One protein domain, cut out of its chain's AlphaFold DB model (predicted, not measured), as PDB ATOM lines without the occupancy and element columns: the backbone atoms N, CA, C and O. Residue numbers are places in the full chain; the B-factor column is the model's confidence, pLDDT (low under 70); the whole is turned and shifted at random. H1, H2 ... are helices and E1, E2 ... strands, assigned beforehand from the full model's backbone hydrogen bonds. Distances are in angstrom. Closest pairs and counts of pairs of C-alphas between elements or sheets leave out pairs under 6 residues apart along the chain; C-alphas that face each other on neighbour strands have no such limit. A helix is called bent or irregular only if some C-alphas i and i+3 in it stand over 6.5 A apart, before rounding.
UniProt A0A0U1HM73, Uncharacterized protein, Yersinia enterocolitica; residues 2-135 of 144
ATOM      1  N   VAL A   2     106.313 148.398  53.136       89.62
ATOM      2  CA  VAL A   2     107.395 147.714  53.895       89.62
ATOM      3  C   VAL A   2     108.665 147.458  53.068       89.62
ATOM      4  O   VAL A   2     109.760 147.786  53.507       89.62
ATOM      5  N   GLY A   3     108.535 146.961  51.833       87.44
ATOM      6  CA  GLY A   3     109.698 146.737  50.963       87.44
ATOM      7  C   GLY A   3     110.483 148.010  50.612       87.44
ATOM      8  O   GLY A   3     111.704 147.959  50.537       87.44
ATOM      9  N   HIS A   4     109.813 149.158  50.450       85.19
ATOM     10  CA  HIS A   4     110.505 150.434  50.212       85.19
ATOM     11  C   HIS A   4     111.262 150.877  51.465       85.19
ATOM     12  O   HIS A   4     112.389 151.350  51.368       85.19
ATOM     13  N   LEU A   5     110.657 150.682  52.640       87.62
ATOM     14  CA  LEU A   5     111.289 151.005  53.911       87.62
ATOM     15  C   LEU A   5     112.552 150.169  54.129       87.62
ATOM     16  O   LEU A   5     113.596 150.728  54.443       87.62
ATOM     17  N   LEU A   6     112.492 148.858  53.883       87.50
ATOM     18  CA  LEU A   6     113.650 147.964  53.999       87.50
ATOM     19  C   LEU A   6     114.746 148.262  52.963       87.50
ATOM     20  O   LEU A   6     115.925 148.082  53.256       87.50
ATOM     21  N   ALA A   7     114.375 148.746  51.774       84.75
ATOM     22  CA  ALA A   7     115.325 149.128  50.730       84.75
ATOM     23  C   ALA A   7     116.072 150.440  51.031       84.75
ATOM     24  O   ALA A   7     117.155 150.655  50.494       84.75
ATOM     25  N   ALA A   8     115.528 151.298  51.896       81.06
ATOM     26  CA  ALA A   8     116.135 152.570  52.296       81.06
ATOM     27  C   ALA A   8     117.287 152.395  53.309       81.06
ATOM     28  O   ALA A   8     117.321 153.056  54.346       81.06
ATOM     29  N   THR A   9     118.195 151.457  53.038       79.81
ATOM     30  CA  THR A   9     119.318 151.118  53.915       79.81
ATOM     31  C   THR A   9     120.615 151.726  53.389       79.81
ATOM     32  O   THR A   9     120.744 152.027  52.200       79.81
ATOM     33  N   SER A  10     121.592 151.921  54.270       80.12
ATOM     34  CA  SER A  10     122.887 152.466  53.871       80.12
ATOM     35  C   SER A  10     123.758 151.423  53.167       80.12
ATOM     36  O   SER A  10     123.676 150.217  53.416       80.12
ATOM     37  N   ILE A  11     124.675 151.906  52.325       83.25
ATOM     38  CA  ILE A  11     125.682 151.073  51.651       83.25
ATOM     39  C   ILE A  11     126.512 150.278  52.672       83.25
ATOM     40  O   ILE A  11     126.855 149.122  52.432       83.25
ATOM     41  N   GLU A  12     126.820 150.879  53.822       83.25
ATOM     42  CA  GLU A  12     127.625 150.240  54.864       83.25
ATOM     43  C   GLU A  12     126.909 149.053  55.516       83.25
ATOM     44  O   GLU A  12     127.540 148.030  55.794       83.25
ATOM     45  N   VAL A  13     125.589 149.141  55.700       83.50
ATOM     46  CA  VAL A  13     124.774 148.017  56.184       83.50
ATOM     47  C   VAL A  13     124.704 146.917  55.123       83.50
ATOM     48  O   VAL A  13     124.910 145.747  55.445       83.50
ATOM     49  N   CYS A  14     124.536 147.275  53.845       82.00
ATOM     50  CA  CYS A  14     124.561 146.307  52.743       82.00
ATOM     51  C   CYS A  14     125.868 145.502  52.678       82.00
ATOM     52  O   CYS A  14     125.829 144.304  52.410       82.00
ATOM     53  N   LYS A  15     127.023 146.131  52.943       87.00
ATOM     54  CA  LYS A  15     128.334 145.455  52.932       87.00
ATOM     55  C   LYS A  15     128.495 144.426  54.051       87.00
ATOM     56  O   LYS A  15     129.171 143.423  53.852       87.00
ATOM     57  N   LYS A  16     127.920 144.690  55.228       83.06
ATOM     58  CA  LYS A  16     128.036 143.816  56.410       83.06
ATOM     59  C   LYS A  16     127.027 142.666  56.409       83.06
ATOM     60  O   LYS A  16     127.206 141.711  57.157       83.06
ATOM     61  N   GLY A  17     126.016 142.740  55.547       77.75
ATOM     62  CA  GLY A  17     124.897 141.810  55.531       77.75
ATOM     63  C   GLY A  17     123.784 142.251  56.480       77.75
ATOM     64  O   GLY A  17     123.993 143.001  57.433       77.75
ATOM     65  N   LEU A  18     122.566 141.806  56.178       76.75
ATOM     66  CA  LEU A  18     121.394 142.111  56.991       76.75
ATOM     67  C   LEU A  18     121.439 141.272  58.269       76.75
ATOM     68  O   LEU A  18     121.449 140.046  58.193       76.75
ATOM     69  N   ASN A  19     121.420 141.934  59.423       79.00
ATOM     70  CA  ASN A  19     121.326 141.255  60.710       79.00
ATOM     71  C   ASN A  19     119.885 140.823  60.982       79.00
ATOM     72  O   ASN A  19     118.937 141.564  60.700       79.00
ATOM     73  N   ASP A  20     119.733 139.644  61.575       87.00
ATOM     74  CA  ASP A  20     118.445 139.197  62.084       87.00
ATOM     75  C   ASP A  20     118.091 139.962  63.359       87.00
ATOM     76  O   ASP A  20     118.913 140.161  64.253       87.00
ATOM     77  N   SER A  21     116.849 140.428  63.415       90.06
ATOM     78  CA  SER A  21     116.266 141.064  64.592       90.06
ATOM     79  C   SER A  21     114.772 140.777  64.674       90.06
ATOM     80  O   SER A  21     114.135 140.470  63.660       90.06
ATOM     81  N   GLU A  22     114.208 140.912  65.871       92.19
ATOM     82  CA  GLU A  22     112.769 140.748  66.115       92.19
ATOM     83  C   GLU A  22     111.935 141.764  65.326       92.19
ATOM     84  O   GLU A  22     110.825 141.460  64.904       92.19
ATOM     85  N   PHE A  23     112.504 142.937  65.040       91.75
ATOM     86  CA  PHE A  23     111.849 143.969  64.245       91.75
ATOM     87  C   PHE A  23     111.932 143.677  62.731       91.75
ATOM     88  O   PHE A  23     110.933 143.629  62.020       91.75
ATOM     89  N   TYR A  24     113.129 143.433  62.187       91.00
ATOM     90  CA  TYR A  24     113.316 143.381  60.730       91.00
ATOM     91  C   TYR A  24     113.056 142.015  60.102       91.00
ATOM     92  O   TYR A  24     112.718 141.937  58.920       91.00
ATOM     93  N   THR A  25     113.256 140.922  60.836       93.38
ATOM     94  CA  THR A  25     113.088 139.570  60.280       93.38
ATOM     95  C   THR A  25     111.641 139.296  59.880       93.38
ATOM     96  O   THR A  25     111.434 138.946  58.715       93.38
ATOM     97  N   PRO A  26     110.628 139.575  60.727       95.00
ATOM     98  CA  PRO A  26     109.235 139.384  60.334       95.00
ATOM     99  C   PRO A  26     108.847 140.246  59.128       95.00
ATOM    100  O   PRO A  26     108.167 139.764  58.222       95.00
ATOM    101  N   LEU A  27     109.327 141.496  59.069       94.12
ATOM    102  CA  LEU A  27     109.071 142.413  57.953       94.12
ATOM    103  C   LEU A  27     109.689 141.918  56.636       94.12
ATOM    104  O   LEU A  27     109.043 141.982  55.589       94.12
ATOM    105  N   ARG A  28     110.921 141.391  56.671       93.19
ATOM    106  CA  ARG A  28     111.575 140.789  55.497       93.19
ATOM    107  C   ARG A  28     110.818 139.558  55.015       93.19
ATOM    108  O   ARG A  28     110.541 139.438  53.825       93.19
ATOM    109  N   GLU A  29     110.454 138.662  55.924       95.00
ATOM    110  CA  GLU A  29     109.684 137.464  55.585       95.00
ATOM    111  C   GLU A  29     108.303 137.794  55.025       95.00
ATOM    112  O   GLU A  29     107.835 137.101  54.120       95.00
ATOM    113  N   PHE A  30     107.670 138.862  55.514       94.94
ATOM    114  CA  PHE A  30     106.409 139.363  54.978       94.94
ATOM    115  C   PHE A  30     106.562 139.819  53.526       94.94
ATOM    116  O   PHE A  30     105.806 139.388  52.659       94.94
ATOM    117  N   VAL A  31     107.596 140.613  53.231       92.81
ATOM    118  CA  VAL A  31     107.891 141.058  51.858       92.81
ATOM    119  C   VAL A  31     108.215 139.879  50.933       92.81
ATOM    120  O   VAL A  31     107.819 139.891  49.770       92.81
ATOM    121  N   LEU A  32     108.882 138.841  51.443       92.81
ATOM    122  CA  LEU A  32     109.180 137.613  50.699       92.81
ATOM    123  C   LEU A  32     107.984 136.645  50.591       92.81
ATOM    124  O   LEU A  32     108.127 135.570  50.009       92.81
ATOM    125  N   GLY A  33     106.824 136.976  51.168       92.62
ATOM    126  CA  GLY A  33     105.625 136.130  51.162       92.62
ATOM    127  C   GLY A  33     105.701 134.894  52.069       92.62
ATOM    128  O   GLY A  33     104.813 134.039  52.012       92.62
ATOM    129  N   LYS A  34     106.739 134.791  52.907       93.69
ATOM    130  CA  LYS A  34     106.942 133.701  53.874       93.69
ATOM    131  C   LYS A  34     106.123 133.910  55.148       93.69
ATOM    132  O   LYS A  34     105.581 132.947  55.683       93.69
ATOM    133  N   ASN A  35     105.976 135.158  55.590       91.12
ATOM    134  CA  ASN A  35     105.122 135.524  56.716       91.12
ATOM    135  C   ASN A  35     103.807 136.123  56.199       91.12
ATOM    136  O   ASN A  35     103.793 137.226  55.667       91.12
ATOM    137  N   LYS A  36     102.690 135.405  56.359       86.06
ATOM    138  CA  LYS A  36     101.354 135.895  55.967       86.06
ATOM    139  C   LYS A  36     100.607 136.617  57.093       86.06
ATOM    140  O   LYS A  36      99.538 137.157  56.841       86.06
ATOM    141  N   LYS A  37     101.143 136.612  58.316       91.38
ATOM    142  CA  LYS A  37     100.506 137.150  59.526       91.38
ATOM    143  C   LYS A  37     101.382 138.215  60.181       91.38
ATOM    144  O   LYS A  37     101.681 138.163  61.368       91.38
ATOM    145  N   ILE A  38     101.833 139.188  59.396       94.75
ATOM    146  CA  ILE A  38     102.723 140.241  59.905       94.75
ATOM    147  C   ILE A  38     102.086 141.054  61.047       94.75
ATOM    148  O   ILE A  38     102.785 141.462  61.972       94.75
ATOM    149  N   GLU A  39     100.758 141.173  61.040       95.06
ATOM    150  CA  GLU A  39      99.941 141.837  62.067       95.06
ATOM    151  C   GLU A  39      99.967 141.134  63.439       95.06
ATOM    152  O   GLU A  39      99.478 141.681  64.429       95.06
ATOM    153  N   ASP A  40     100.546 139.930  63.532       95.00
ATOM    154  CA  ASP A  40     100.816 139.264  64.813       95.00
ATOM    155  C   ASP A  40     102.052 139.848  65.516       95.00
ATOM    156  O   ASP A  40     102.205 139.672  66.720       95.00
ATOM    157  N   THR A  41     102.909 140.567  64.786       95.69
ATOM    158  CA  THR A  41     104.188 141.100  65.299       95.69
ATOM    159  C   THR A  41     104.317 142.613  65.174       95.69
ATOM    160  O   THR A  41     105.016 143.229  65.973       95.69
ATOM    161  N   HIS A  42     103.653 143.218  64.187       97.06
ATOM    162  CA  HIS A  42     103.788 144.633  63.874       97.06
ATOM    163  C   HIS A  42     102.432 145.287  63.657       97.06
ATOM    164  O   HIS A  42     101.534 144.693  63.063       97.06
ATOM    165  N   ASP A  43     102.339 146.547  64.065       96.94
ATOM    166  CA  ASP A  43     101.227 147.417  63.722       96.94
ATOM    167  C   ASP A  43     101.643 148.428  62.657       96.94
ATOM    168  O   ASP A  43     102.775 148.918  62.627       96.94
ATOM    169  N   PHE A  44     100.692 148.758  61.788       96.25
ATOM    170  CA  PHE A  44     100.867 149.721  60.711       96.25
ATOM    171  C   PHE A  44      99.926 150.891  60.928       96.25
ATOM    172  O   PHE A  44      98.741 150.701  61.188       96.25
ATOM    173  N   TYR A  45     100.435 152.103  60.764       95.88
ATOM    174  CA  TYR A  45      99.639 153.316  60.844       95.88
ATOM    175  C   TYR A  45      99.909 154.205  59.643       95.88
ATOM    176  O   TYR A  45     100.997 154.179  59.062       95.88
ATOM    177  N   HIS A  46      98.917 155.011  59.284       95.38
ATOM    178  CA  HIS A  46      99.066 156.038  58.270       95.38
ATOM    179  C   HIS A  46      98.320 157.320  58.636       95.38
ATOM    180  O   HIS A  46      97.336 157.301  59.375       95.38
ATOM    181  N   TRP A  47      98.774 158.446  58.091       95.38
ATOM    182  CA  TRP A  47      98.076 159.726  58.197       95.38
ATOM    183  C   TRP A  47      98.397 160.649  57.026       95.38
ATOM    184  O   TRP A  47      99.257 160.358  56.191       95.38
ATOM    185  N   PHE A  48      97.659 161.756  56.947       94.56
ATOM    186  CA  PHE A  48      97.908 162.791  55.957       94.56
ATOM    187  C   PHE A  48      99.168 163.575  56.318       94.56
ATOM    188  O   PHE A  48      99.272 164.138  57.407       94.56
ATOM    189  N   TYR A  49     100.102 163.643  55.377       94.00
ATOM    190  CA  TYR A  49     101.363 164.345  55.531       94.00
ATOM    191  C   TYR A  49     101.443 165.510  54.531       94.00
ATOM    192  O   TYR A  49     101.658 165.283  53.337       94.00
ATOM    193  N   PRO A  50     101.260 166.765  54.987       92.19
ATOM    194  CA  PRO A  50     101.163 167.928  54.102       92.19
ATOM    195  C   PRO A  50     102.514 168.427  53.579       92.19
ATOM    196  O   PRO A  50     102.556 169.234  52.649       92.19
ATOM    197  N   ASN A  51     103.624 167.991  54.176       91.81
ATOM    198  CA  ASN A  51     104.936 168.545  53.870       91.81
ATOM    199  C   ASN A  51     105.529 167.904  52.612       91.81
ATOM    200  O   ASN A  51     105.328 166.729  52.317       91.81
ATOM    201  N   ARG A  52     106.326 168.685  51.879       91.25
ATOM    202  CA  ARG A  52     107.046 168.203  50.689       91.25
ATOM    203  C   ARG A  52     108.339 167.459  51.021       91.25
ATOM    204  O   ARG A  52     108.849 166.743  50.166       91.25
ATOM    205  N   THR A  53     108.866 167.638  52.231       92.06
ATOM    206  CA  THR A  53     110.063 166.943  52.716       92.06
ATOM    207  C   THR A  53     109.791 165.454  52.802       92.06
ATOM    208  O   THR A  53     108.874 165.049  53.512       92.06
ATOM    209  N   GLN A  54     110.590 164.641  52.125       92.88
ATOM    210  CA  GLN A  54     110.507 163.196  52.263       92.88
ATOM    211  C   GLN A  54     111.433 162.758  53.389       92.88
ATOM    212  O   GLN A  54     112.569 163.221  53.475       92.88
ATOM    213  N   ILE A  55     110.951 161.880  54.258       92.69
ATOM    214  CA  ILE A  55     111.735 161.341  55.366       92.69
ATOM    215  C   ILE A  55     111.551 159.836  55.365       92.69
ATOM    216  O   ILE A  55     110.425 159.354  55.321       92.69
ATOM    217  N   THR A  56     112.642 159.085  55.410       92.88
ATOM    218  CA  THR A  56     112.593 157.640  55.623       92.88
ATOM    219  C   THR A  56     113.518 157.291  56.768       92.88
ATOM    220  O   THR A  56     114.716 157.559  56.686       92.88
ATOM    221  N   ALA A  57     112.966 156.680  57.813       92.56
ATOM    222  CA  ALA A  57     113.743 156.102  58.893       92.56
ATOM    223  C   ALA A  57     113.415 154.622  59.051       92.56
ATOM    224  O   ALA A  57     112.272 154.242  59.310       92.56
ATOM    225  N   GLN A  58     114.433 153.781  58.889       90.88
ATOM    226  CA  GLN A  58     114.295 152.338  59.041       90.88
ATOM    227  C   GLN A  58     114.122 151.941  60.504       90.88
ATOM    228  O   GLN A  58     113.396 150.997  60.787       90.88
ATOM    229  N   LEU A  59     114.752 152.662  61.433       90.69
ATOM    230  CA  LEU A  59     114.561 152.456  62.863       90.69
ATOM    231  C   LEU A  59     114.796 153.755  63.620       90.69
ATOM    232  O   LEU A  59     115.812 154.430  63.458       90.69
ATOM    233  N   THR A  60     113.842 154.087  64.467       92.88
ATOM    234  CA  THR A  60     113.895 155.180  65.423       92.88
ATOM    235  C   THR A  60     113.245 154.693  66.706       92.88
ATOM    236  O   THR A  60     112.198 154.046  66.679       92.88
ATOM    237  N   SER A  61     113.872 154.999  67.834       94.38
ATOM    238  CA  SER A  61     113.302 154.703  69.144       94.38
ATOM    239  C   SER A  61     112.800 156.000  69.752       94.38
ATOM    240  O   SER A  61     113.568 156.951  69.897       94.38
ATOM    241  N   PHE A  62     111.519 156.048  70.090       95.12
ATOM    242  CA  PHE A  62     110.874 157.200  70.698       95.12
ATOM    243  C   PHE A  62     110.422 156.843  72.108       95.12
ATOM    244  O   PHE A  62     109.603 155.946  72.295       95.12
ATOM    245  N   TYR A  63     110.963 157.540  73.096       94.75
ATOM    246  CA  TYR A  63     110.566 157.410  74.487       94.75
ATOM    247  C   TYR A  63     109.596 158.531  74.851       94.75
ATOM    248  O   TYR A  63     109.862 159.696  74.550       94.75
ATOM    249  N   ASN A  64     108.498 158.180  75.509       93.75
ATOM    250  CA  ASN A  64     107.463 159.105  75.943       93.75
ATOM    251  C   ASN A  64     106.934 158.695  77.316       93.75
ATOM    252  O   ASN A  64     106.227 157.694  77.417       93.75
ATOM    253  N   ASP A  65     107.273 159.457  78.357       92.75
ATOM    254  CA  ASP A  65     106.707 159.309  79.706       92.75
ATOM    255  C   ASP A  65     106.696 157.856  80.236       92.75
ATOM    256  O   ASP A  65     105.708 157.378  80.785       92.75
ATOM    257  N   GLY A  66     107.807 157.129  80.075       92.00
ATOM    258  CA  GLY A  66     107.928 155.736  80.533       92.00
ATOM    259  C   GLY A  66     107.738 154.685  79.444       92.00
ATOM    260  O   GLY A  66     108.181 153.555  79.632       92.00
ATOM    261  N   HIS A  67     107.152 155.048  78.303       94.31
ATOM    262  CA  HIS A  67     106.901 154.127  77.197       94.31
ATOM    263  C   HIS A  67     107.954 154.267  76.100       94.31
ATOM    264  O   HIS A  67     108.159 155.360  75.570       94.31
ATOM    265  N   LEU A  68     108.612 153.164  75.741       93.75
ATOM    266  CA  LEU A  68     109.569 153.110  74.638       93.75
ATOM    267  C   LEU A  68     108.898 152.488  73.414       93.75
ATOM    268  O   LEU A  68     108.466 151.345  73.455       93.75
ATOM    269  N   CYS A  69     108.858 153.233  72.315       93.81
ATOM    270  CA  CYS A  69     108.354 152.757  71.038       93.81
ATOM    271  C   CYS A  69     109.503 152.615  70.041       93.81
ATOM    272  O   CYS A  69     110.175 153.595  69.710       93.81
ATOM    273  N   HIS A  70     109.704 151.405  69.526       93.75
ATOM    274  CA  HIS A  70     110.537 151.173  68.351       93.75
ATOM    275  C   HIS A  70     109.683 151.288  67.100       93.75
ATOM    276  O   HIS A  70     108.659 150.611  66.966       93.75
ATOM    277  N   CYS A  71     110.102 152.152  66.182       93.69
ATOM    278  CA  CYS A  71     109.325 152.415  64.993       93.69
ATOM    279  C   CYS A  71     110.176 152.650  63.752       93.69
ATOM    280  O   CYS A  71     111.313 153.120  63.814       93.69
ATOM    281  N   SER A  72     109.582 152.351  62.606       94.75
ATOM    282  CA  SER A  72     110.063 152.784  61.303       94.75
ATOM    283  C   SER A  72     109.039 153.709  60.691       94.75
ATOM    284  O   SER A  72     107.837 153.466  60.803       94.75
ATOM    285  N   CYS A  73     109.492 154.736  59.993       94.19
ATOM    286  CA  CYS A  73     108.600 155.711  59.395       94.19
ATOM    287  C   CYS A  73     109.016 156.065  57.974       94.19
ATOM    288  O   CYS A  73     110.188 156.033  57.591       94.19
ATOM    289  N   MET A  74     108.011 156.387  57.170       94.81
ATOM    290  CA  MET A  74     108.179 156.833  55.798       94.81
ATOM    291  C   MET A  74     107.170 157.936  55.522       94.81
ATOM    292  O   MET A  74     105.967 157.694  55.496       94.81
ATOM    293  N   HIS A  75     107.668 159.148  55.320       94.50
ATOM    294  CA  HIS A  75     106.888 160.342  55.045       94.50
ATOM    295  C   HIS A  75     107.180 160.818  53.631       94.50
ATOM    296  O   HIS A  75     108.334 161.048  53.271       94.50
ATOM    297  N   PHE A  76     106.140 161.001  52.831       93.00
ATOM    298  CA  PHE A  76     106.223 161.640  51.523       93.00
ATOM    299  C   PHE A  76     104.866 162.249  51.199       93.00
ATOM    300  O   PHE A  76     103.845 161.688  51.558       93.00
ATOM    301  N   PHE A  77     104.802 163.393  50.526       91.94
ATOM    302  CA  PHE A  77     103.496 163.979  50.214       91.94
ATOM    303  C   PHE A  77     102.645 163.012  49.356       91.94
ATOM    304  O   PHE A  77     103.150 162.547  48.329       91.94
ATOM    305  N   PRO A  78     101.371 162.725  49.703       92.25
ATOM    306  CA  PRO A  78     100.575 163.271  50.814       92.25
ATOM    307  C   PRO A  78     100.420 162.336  52.038       92.25
ATOM    308  O   PRO A  78      99.486 162.507  52.820       92.25
ATOM    309  N   ILE A  79     101.254 161.305  52.193       93.50
ATOM    310  CA  ILE A  79     101.055 160.195  53.135       93.50
ATOM    311  C   ILE A  79     102.280 159.983  54.033       93.50
ATOM    312  O   ILE A  79     103.421 159.911  53.582       93.50
ATOM    313  N   ALA A  80     102.022 159.795  55.320       94.81
ATOM    314  CA  ALA A  80     102.987 159.245  56.256       94.81
ATOM    315  C   ALA A  80     102.590 157.825  56.652       94.81
ATOM    316  O   ALA A  80     101.405 157.536  56.820       94.81
ATOM    317  N   PHE A  81     103.589 156.962  56.810       95.81
ATOM    318  CA  PHE A  81     103.461 155.609  57.329       95.81
ATOM    319  C   PHE A  81     104.337 155.428  58.557       95.81
ATOM    320  O   PHE A  81     105.466 155.918  58.594       95.81
ATOM    321  N   LEU A  82     103.834 154.647  59.505       95.94
ATOM    322  CA  LEU A  82     104.552 154.208  60.692       95.94
ATOM    323  C   LEU A  82     104.374 152.702  60.851       95.94
ATOM    324  O   LEU A  82     103.275 152.176  60.678       95.94
ATOM    325  N   ILE A  83     105.462 152.028  61.184       96.25
ATOM    326  CA  ILE A  83     105.497 150.621  61.559       96.25
ATOM    327  C   ILE A  83     106.012 150.569  62.987       96.25
ATOM    328  O   ILE A  83     107.042 151.178  63.271       96.25
ATOM    329  N   THR A  84     105.331 149.852  63.866       96.62
ATOM    330  CA  THR A  84     105.768 149.630  65.251       96.62
ATOM    331  C   THR A  84     105.695 148.149  65.574       96.62
ATOM    332  O   THR A  84     105.051 147.391  64.842       96.62
ATOM    333  N   PHE A  85     106.291 147.729  66.688       96.38
ATOM    334  CA  PHE A  85     105.878 146.465  67.291       96.38
ATOM    335  C   PHE A  85     104.385 146.502  67.628       96.38
ATOM    336  O   PHE A  85     103.802 147.571  67.863       96.38
ATOM    337  N   LYS A  86     103.762 145.325  67.584       95.44
ATOM    338  CA  LYS A  86     102.353 145.146  67.913       95.44
ATOM    339  C   LYS A  86     102.075 145.641  69.329       95.44
ATOM    340  O   LYS A  86     102.793 145.277  70.250       95.44
ATOM    341  N   ASP A  87     101.035 146.459  69.479       93.38
ATOM    342  CA  ASP A  87     100.564 146.985  70.769       93.38
ATOM    343  C   ASP A  87     101.595 147.839  71.556       93.38
ATOM    344  O   ASP A  87     101.328 148.253  72.681       93.38
ATOM    345  N   GLU A  88     102.731 148.198  70.946       92.75
ATOM    346  CA  GLU A  88     103.786 149.046  71.539       92.75
ATOM    347  C   GLU A  88     103.916 150.417  70.847       92.75
ATOM    348  O   GLU A  88     104.861 151.181  71.079       92.75
ATOM    349  N   GLY A  89     102.981 150.747  69.957       89.75
ATOM    350  CA  GLY A  89     103.048 151.951  69.138       89.75
ATOM    351  C   GLY A  89     102.771 153.246  69.907       89.75
ATOM    352  O   GLY A  89     101.698 153.415  70.477       89.75
ATOM    353  N   THR A  90     103.688 154.212  69.810       93.38
ATOM    354  CA  THR A  90     103.386 155.638  70.004       93.38
ATOM    355  C   THR A  90     103.136 156.247  68.633       93.38
ATOM    356  O   THR A  90     103.985 156.145  67.751       93.38
ATOM    357  N   TYR A  91     101.986 156.879  68.435       92.88
ATOM    358  CA  TYR A  91     101.592 157.469  67.157       92.88
ATOM    359  C   TYR A  91     100.767 158.738  67.385       92.88
ATOM    360  O   TYR A  91     100.177 158.915  68.455       92.88
ATOM    361  N   PRO A  92     100.717 159.654  66.407       92.25
ATOM    362  CA  PRO A  92      99.959 160.881  66.571       92.25
ATOM    363  C   PRO A  92      98.450 160.598  66.572       92.25
ATOM    364  O   PRO A  92      97.977 159.684  65.903       92.25
ATOM    365  N   ALA A  93      97.664 161.427  67.264       90.00
ATOM    366  CA  ALA A  93      96.222 161.206  67.462       90.00
ATOM    367  C   ALA A  93      95.382 161.141  66.166       90.00
ATOM    368  O   ALA A  93      94.251 160.669  66.177       90.00
ATOM    369  N   HIS A  94      95.918 161.641  65.051       91.06
ATOM    370  CA  HIS A  94      95.276 161.609  63.735       91.06
ATOM    371  C   HIS A  94      95.725 160.420  62.867       91.06
ATOM    372  O   HIS A  94      95.289 160.304  61.720       91.06
ATOM    373  N   ALA A  95      96.592 159.551  63.394       93.44
ATOM    374  CA  ALA A  95      96.976 158.315  62.739       93.44
ATOM    375  C   ALA A  95      95.813 157.324  62.714       93.44
ATOM    376  O   ALA A  95      95.083 157.156  63.688       93.44
ATOM    377  N   SER A  96      95.658 156.654  61.579       94.31
ATOM    378  CA  SER A  96      94.718 155.554  61.393       94.31
ATOM    379  C   SER A  96      95.496 154.252  61.281       94.31
ATOM    380  O   SER A  96      96.490 154.187  60.557       94.31
ATOM    381  N   LYS A  97      95.056 153.224  62.009       95.12
ATOM    382  CA  LYS A  97      95.629 151.880  61.906       95.12
ATOM    383  C   LYS A  97      95.287 151.298  60.533       95.12
ATOM    384  O   LYS A  97      94.138 151.366  60.109       95.12
ATOM    385  N   LEU A  98      96.293 150.757  59.861       94.12
ATOM    386  CA  LEU A  98      96.203 150.123  58.554       94.12
ATOM    387  C   LEU A  98      96.168 148.608  58.729       94.12
ATOM    388  O   LEU A  98      97.008 148.060  59.446       94.12
ATOM    389  N   LYS A  99      95.254 147.938  58.030       92.69
ATOM    390  CA  LYS A  99      95.293 146.485  57.866       92.69
ATOM    391  C   LYS A  99      95.939 146.098  56.548       92.69
ATOM    392  O   LYS A  99      95.861 146.823  55.556       92.69
ATOM    393  N   VAL A 100      96.571 144.933  56.514       88.44
ATOM    394  CA  VAL A 100      97.262 144.427  55.317       88.44
ATOM    395  C   VAL A 100      96.304 144.213  54.138       88.44
ATOM    396  O   VAL A 100      96.710 144.336  52.983       88.44
ATOM    397  N   ASP A 101      95.037 143.906  54.413       89.88
ATOM    398  CA  ASP A 101      93.991 143.656  53.419       89.88
ATOM    399  C   ASP A 101      93.173 144.904  53.036       89.88
ATOM    400  O   ASP A 101      92.287 144.819  52.173       89.88
ATOM    401  N   ASP A 102      93.492 146.071  53.609       91.00
ATOM    402  CA  ASP A 102      92.811 147.322  53.291       91.00
ATOM    403  C   ASP A 102      93.028 147.716  51.824       91.00
ATOM    404  O   ASP A 102      94.143 147.868  51.321       91.00
ATOM    405  N   LYS A 103      91.917 147.944  51.117       91.81
ATOM    406  CA  LYS A 103      91.916 148.367  49.703       91.81
ATOM    407  C   LYS A 103      91.812 149.879  49.521       91.81
ATOM    408  O   LYS A 103      91.889 150.368  48.394       91.81
ATOM    409  N   LYS A 104      91.543 150.614  50.600       92.06
ATOM    410  CA  LYS A 104      91.303 152.059  50.594       92.06
ATOM    411  C   LYS A 104      91.947 152.681  51.824       92.06
ATOM    412  O   LYS A 104      91.851 152.122  52.906       92.06
ATOM    413  N   LEU A 105      92.541 153.854  51.638       90.50
ATOM    414  CA  LEU A 105      93.076 154.677  52.719       90.50
ATOM    415  C   LEU A 105      92.160 155.882  52.922       90.50
ATOM    416  O   LEU A 105      91.775 156.536  51.951       90.50
ATOM    417  N   TYR A 106      91.832 156.177  54.177       89.94
ATOM    418  CA  TYR A 106      91.007 157.323  54.553       89.94
ATOM    419  C   TYR A 106      91.832 158.312  55.364       89.94
ATOM    420  O   TYR A 106      92.469 157.942  56.344       89.94
ATOM    421  N   PHE A 107      91.822 159.578  54.960       87.44
ATOM    422  CA  PHE A 107      92.633 160.608  55.596       87.44
ATOM    423  C   PHE A 107      91.769 161.567  56.400       87.44
ATOM    424  O   PHE A 107      90.815 162.148  55.881       87.44
ATOM    425  N   ASN A 108      92.145 161.773  57.660       85.56
ATOM    426  CA  ASN A 108      91.625 162.878  58.445       85.56
ATOM    427  C   ASN A 108      92.402 164.155  58.085       85.56
ATOM    428  O   ASN A 108      93.580 164.282  58.405       85.56
ATOM    429  N   MET A 109      91.727 165.091  57.417       82.62
ATOM    430  CA  MET A 109      92.308 166.352  56.932       82.62
ATOM    431  C   MET A 109      92.180 167.507  57.942       82.62
ATOM    432  O   MET A 109      92.359 168.673  57.589       82.62
ATOM    433  N   THR A 110      91.823 167.211  59.193       83.19
ATOM    434  CA  THR A 110      91.648 168.234  60.230       83.19
ATOM    435  C   THR A 110      92.991 168.863  60.604       83.19
ATOM    436  O   THR A 110      93.980 168.168  60.820       83.19
ATOM    437  N   GLN A 111      93.022 170.188  60.756       76.81
ATOM    438  CA  GLN A 111      94.248 170.937  61.064       76.81
ATOM    439  C   GLN A 111      94.694 170.851  62.537       76.81
ATOM    440  O   GLN A 111      95.780 171.304  62.881       76.81
ATOM    441  N   GLY A 112      93.885 170.259  63.421       81.19
ATOM    442  CA  GLY A 112      94.128 170.266  64.871       81.19
ATOM    443  C   GLY A 112      95.397 169.541  65.332       81.19
ATOM    444  O   GLY A 112      95.833 169.764  66.452       81.19
ATOM    445  N   ASN A 113      96.002 168.700  64.487       83.50
ATOM    446  CA  ASN A 113      97.193 167.916  64.831       83.50
ATOM    447  C   ASN A 113      98.393 168.190  63.905       83.50
ATOM    448  O   ASN A 113      99.276 167.339  63.782       83.50
ATOM    449  N   LEU A 114      98.431 169.363  63.255       85.56
ATOM    450  CA  LEU A 114      99.508 169.738  62.328       85.56
ATOM    451  C   LEU A 114     100.903 169.688  62.969       85.56
ATOM    452  O   LEU A 114     101.851 169.281  62.307       85.56
ATOM    453  N   ASP A 115     101.018 170.000  64.260       88.06
ATOM    454  CA  ASP A 115     102.284 169.930  65.006       88.06
ATOM    455  C   ASP A 115     102.895 168.521  65.038       88.06
ATOM    456  O   ASP A 115     104.103 168.373  65.226       88.06
ATOM    457  N   TYR A 116     102.074 167.485  64.844       90.94
ATOM    458  CA  TYR A 116     102.471 166.087  64.977       90.94
ATOM    459  C   TYR A 116     102.534 165.327  63.647       90.94
ATOM    460  O   TYR A 116     102.776 164.123  63.644       90.94
ATOM    461  N   VAL A 117     102.349 165.998  62.503       92.25
ATOM    462  CA  VAL A 117     102.348 165.329  61.183       92.25
ATOM    463  C   VAL A 117     103.701 164.730  60.817       92.25
ATOM    464  O   VAL A 117     103.756 163.797  60.025       92.25
ATOM    465  N   SER A 118     104.789 165.245  61.388       92.81
ATOM    466  CA  SER A 118     106.146 164.746  61.149       92.81
ATOM    467  C   SER A 118     106.603 163.725  62.193       92.81
ATOM    468  O   SER A 118     107.783 163.387  62.198       92.81
ATOM    469  N   PHE A 119     105.723 163.248  63.086       94.19
ATOM    470  CA  PHE A 119     106.074 162.271  64.124       94.19
ATOM    471  C   PHE A 119     106.809 161.049  63.528       94.19
ATOM    472  O   PHE A 119     106.367 160.541  62.502       94.19
ATOM    473  N   PRO A 120     107.904 160.549  64.133       93.12
ATOM    474  CA  PRO A 120     108.448 160.935  65.435       93.12
ATOM    475  C   PRO A 120     109.267 162.231  65.433       93.12
ATOM    476  O   PRO A 120     109.555 162.728  66.508       93.12
ATOM    477  N   PHE A 121     109.583 162.833  64.280       92.44
ATOM    478  CA  PHE A 121     110.434 164.031  64.115       92.44
ATOM    479  C   PHE A 121     109.758 165.350  64.523       92.44
ATOM    480  O   PHE A 121     109.776 166.345  63.795       92.44
ATOM    481  N   THR A 122     109.125 165.355  65.687       90.88
ATOM    482  CA  THR A 122     108.466 166.511  66.290       90.88
ATOM    483  C   THR A 122     109.326 167.074  67.419       90.88
ATOM    484  O   THR A 122     110.116 166.332  68.006       90.88
ATOM    485  N   PRO A 123     109.175 168.363  67.775       89.94
ATOM    486  CA  PRO A 123     109.834 168.913  68.954       89.94
ATOM    487  C   PRO A 123     109.504 168.093  70.208       89.94
ATOM    488  O   PRO A 123     108.331 167.863  70.505       89.94
ATOM    489  N   LEU A 124     110.538 167.665  70.933       91.62
ATOM    490  CA  LEU A 124     110.396 166.905  72.176       91.62
ATOM    491  C   LEU A 124     109.849 167.815  73.285       91.62
ATOM    492  O   LEU A 124     110.269 168.968  73.414       91.62
ATOM    493  N   ARG A 125     108.914 167.307  74.092       90.62
ATOM    494  CA  ARG A 125     108.308 168.023  75.224       90.62
ATOM    495  C   ARG A 125     108.320 167.141  76.470       90.62
ATOM    496  O   ARG A 125     108.034 165.954  76.383       90.62
ATOM    497  N   GLY A 126     108.594 167.727  77.637       92.62
ATOM    498  CA  GLY A 126     108.587 166.984  78.902       92.62
ATOM    499  C   GLY A 126     109.639 165.871  78.927       92.62
ATOM    500  O   GLY A 126     110.798 166.115  78.594       92.62
ATOM    501  N   ASN A 127     109.236 164.659  79.313       93.38
ATOM    502  CA  ASN A 127     110.109 163.488  79.396       93.38
ATOM    503  C   ASN A 127     110.061 162.659  78.100       93.38
ATOM    504  O   ASN A 127     109.722 161.474  78.093       93.38
ATOM    505  N   GLN A 128     110.376 163.321  76.988       95.12
ATOM    506  CA  GLN A 128     110.459 162.705  75.670       95.12
ATOM    507  C   GLN A 128     111.905 162.639  75.198       95.12
ATOM    508  O   GLN A 128     112.656 163.608  75.315       95.12
ATOM    509  N   MET A 129     112.286 161.506  74.618       94.25
ATOM    510  CA  MET A 129     113.601 161.316  74.011       94.25
ATOM    511  C   MET A 129     113.459 160.591  72.683       94.25
ATOM    512  O   MET A 129     112.553 159.783  72.493       94.25
ATOM    513  N   MET A 130     114.383 160.853  71.766       94.44
ATOM    514  CA  MET A 130     114.438 160.150  70.493       94.44
ATOM    515  C   MET A 130     115.859 159.715  70.199       94.44
ATOM    516  O   MET A 130     116.791 160.515  70.275       94.44
ATOM    517  N   LEU A 131     116.003 158.449  69.833       93.38
ATOM    518  CA  LEU A 131     117.245 157.888  69.342       93.38
ATOM    519  C   LEU A 131     117.085 157.563  67.861       93.38
ATOM    520  O   LEU A 131     116.225 156.772  67.472       93.38
ATOM    521  N   MET A 132     117.948 158.163  67.052       90.94
ATOM    522  CA  MET A 132     118.068 157.891  65.628       90.94
ATOM    523  C   MET A 132     119.546 157.832  65.248       90.94
ATOM    524  O   MET A 132     120.404 158.378  65.941       90.94
ATOM    525  N   THR A 133     119.832 157.201  64.117       87.38
ATOM    526  CA  THR A 133     121.140 157.267  63.464       87.38
ATOM    527  C   THR A 133     120.944 157.689  62.019       87.38
ATOM    528  O   THR A 133     119.995 157.264  61.355       87.38
ATOM    529  N   ASP A 134     121.865 158.512  61.537       85.75
ATOM    530  CA  ASP A 134     122.032 158.897  60.135       85.75
ATOM    531  C   ASP A 134     122.176 157.694  59.186       85.75
ATOM    532  O   ASP A 134     121.777 157.754  58.029       85.75
ATOM    533  N   THR A 135     122.670 156.563  59.686       85.81
ATOM    534  CA  THR A 135     122.810 155.316  58.921       85.81
ATOM    535  C   THR A 135     121.454 154.722  58.527       85.81
ATOM    536  O   THR A 135     121.346 154.059  57.495       85.81
TER     537      THR A 135
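Overview. This is residues 2 to 135 of the 144 residues of an uncharacterized protein of Yersinia enterocolitica (UniProt A0A0U1HM73). The model is built on one twisted wall of six strands, in which E2 and E3 make a long, bent hairpin. The short helix H1 packs across one face of this wall, H3 packs on H1 at a steep tilt, and the small helices H2 and H4 lie off the sheet, far apart from each other. The printed part has 134 residues, with four named helices and six named strands in the order H1 H2 H3 E1 E2 E3 E4 E5 H4 E6. The sheet runs E5 E1 E4 E3 E2 E6, antiparallel throughout, and the class is mixed, helices and strands. The whole is compact, with a radius of gyration of the C-alphas of 14.8 A and spans of 42 by 34 by 30 A.

Along the chain. Begin in the sheet at C-alpha 42, (103.788, 144.633, 63.874), where E1, residues 42 to 48, sets out on its 20.7 A. E2, residues 54 to 64, is 24.2 A long and bends by 86 degrees at residue 58. E3, residues 67 to 76, is 26.8 A long and bends by 58 degrees at residue 70. E4, residues 79 to 85, measures 20.3 A; E5 is residues 96 to 98 and E6 residues 128 to 131, ending at C-alpha 131, (117.245, 157.888, 69.342). Find H1, residues 2 to 7, from C-alpha 2 at (107.395, 147.714, 53.895); then come H2, residues 11 to 16, H3, residues 24 to 31, and H4, residues 111 to 116. H4 is irregular, with 8.2 A between C-alphas 112 and 115.

Arrangement. E2, E3 and E4 form a meander, each strand the antiparallel neighbour of the one before; with E1, the antiparallel neighbour of E4, they make a Greek key. Look for N 62 and O 69 at 2.8 A in the hairpin E2 and E3, and N 81 and O 74 at 2.8 A in the hairpin E3 and E4. E1 and E4 show N 45 and O 82 at 2.8 A. At the edges, N 98 and O 44 of E5 and E1 are 2.8 A apart, as are N 63 and O 129 of E2 and E6. H1 is on the sheet at a height of 8.9 A, only just over E3 with 3 of its C-alphas, and runs across the strands at 82 degrees to E3 on the local plane. H1 and H3 touch at a steep tilt of 65 degrees, opposite ways; their closest C-alphas, of Gly 3 and Val 31, are 6.0 A apart. H3 only grazes the sheet, with its residues 24 to 27. H2 and H4 are not on the sheet and touch no helix. In H1, H2 and H3 every O i to N i+4 pair is within hydrogen-bond range; in H4 0 of 2 are, and 2 of 3 O i to N i+3 pairs.

Size, cuts and confidence. The two C-alphas farthest apart, of Lys 16 and Thr 110, are 44.0 A from each other. The printed part has no cut; its long links are E5 to H4 and H4 to E6. The mean pLDDT of the printed part is 91.0, and no printed residue is under 70.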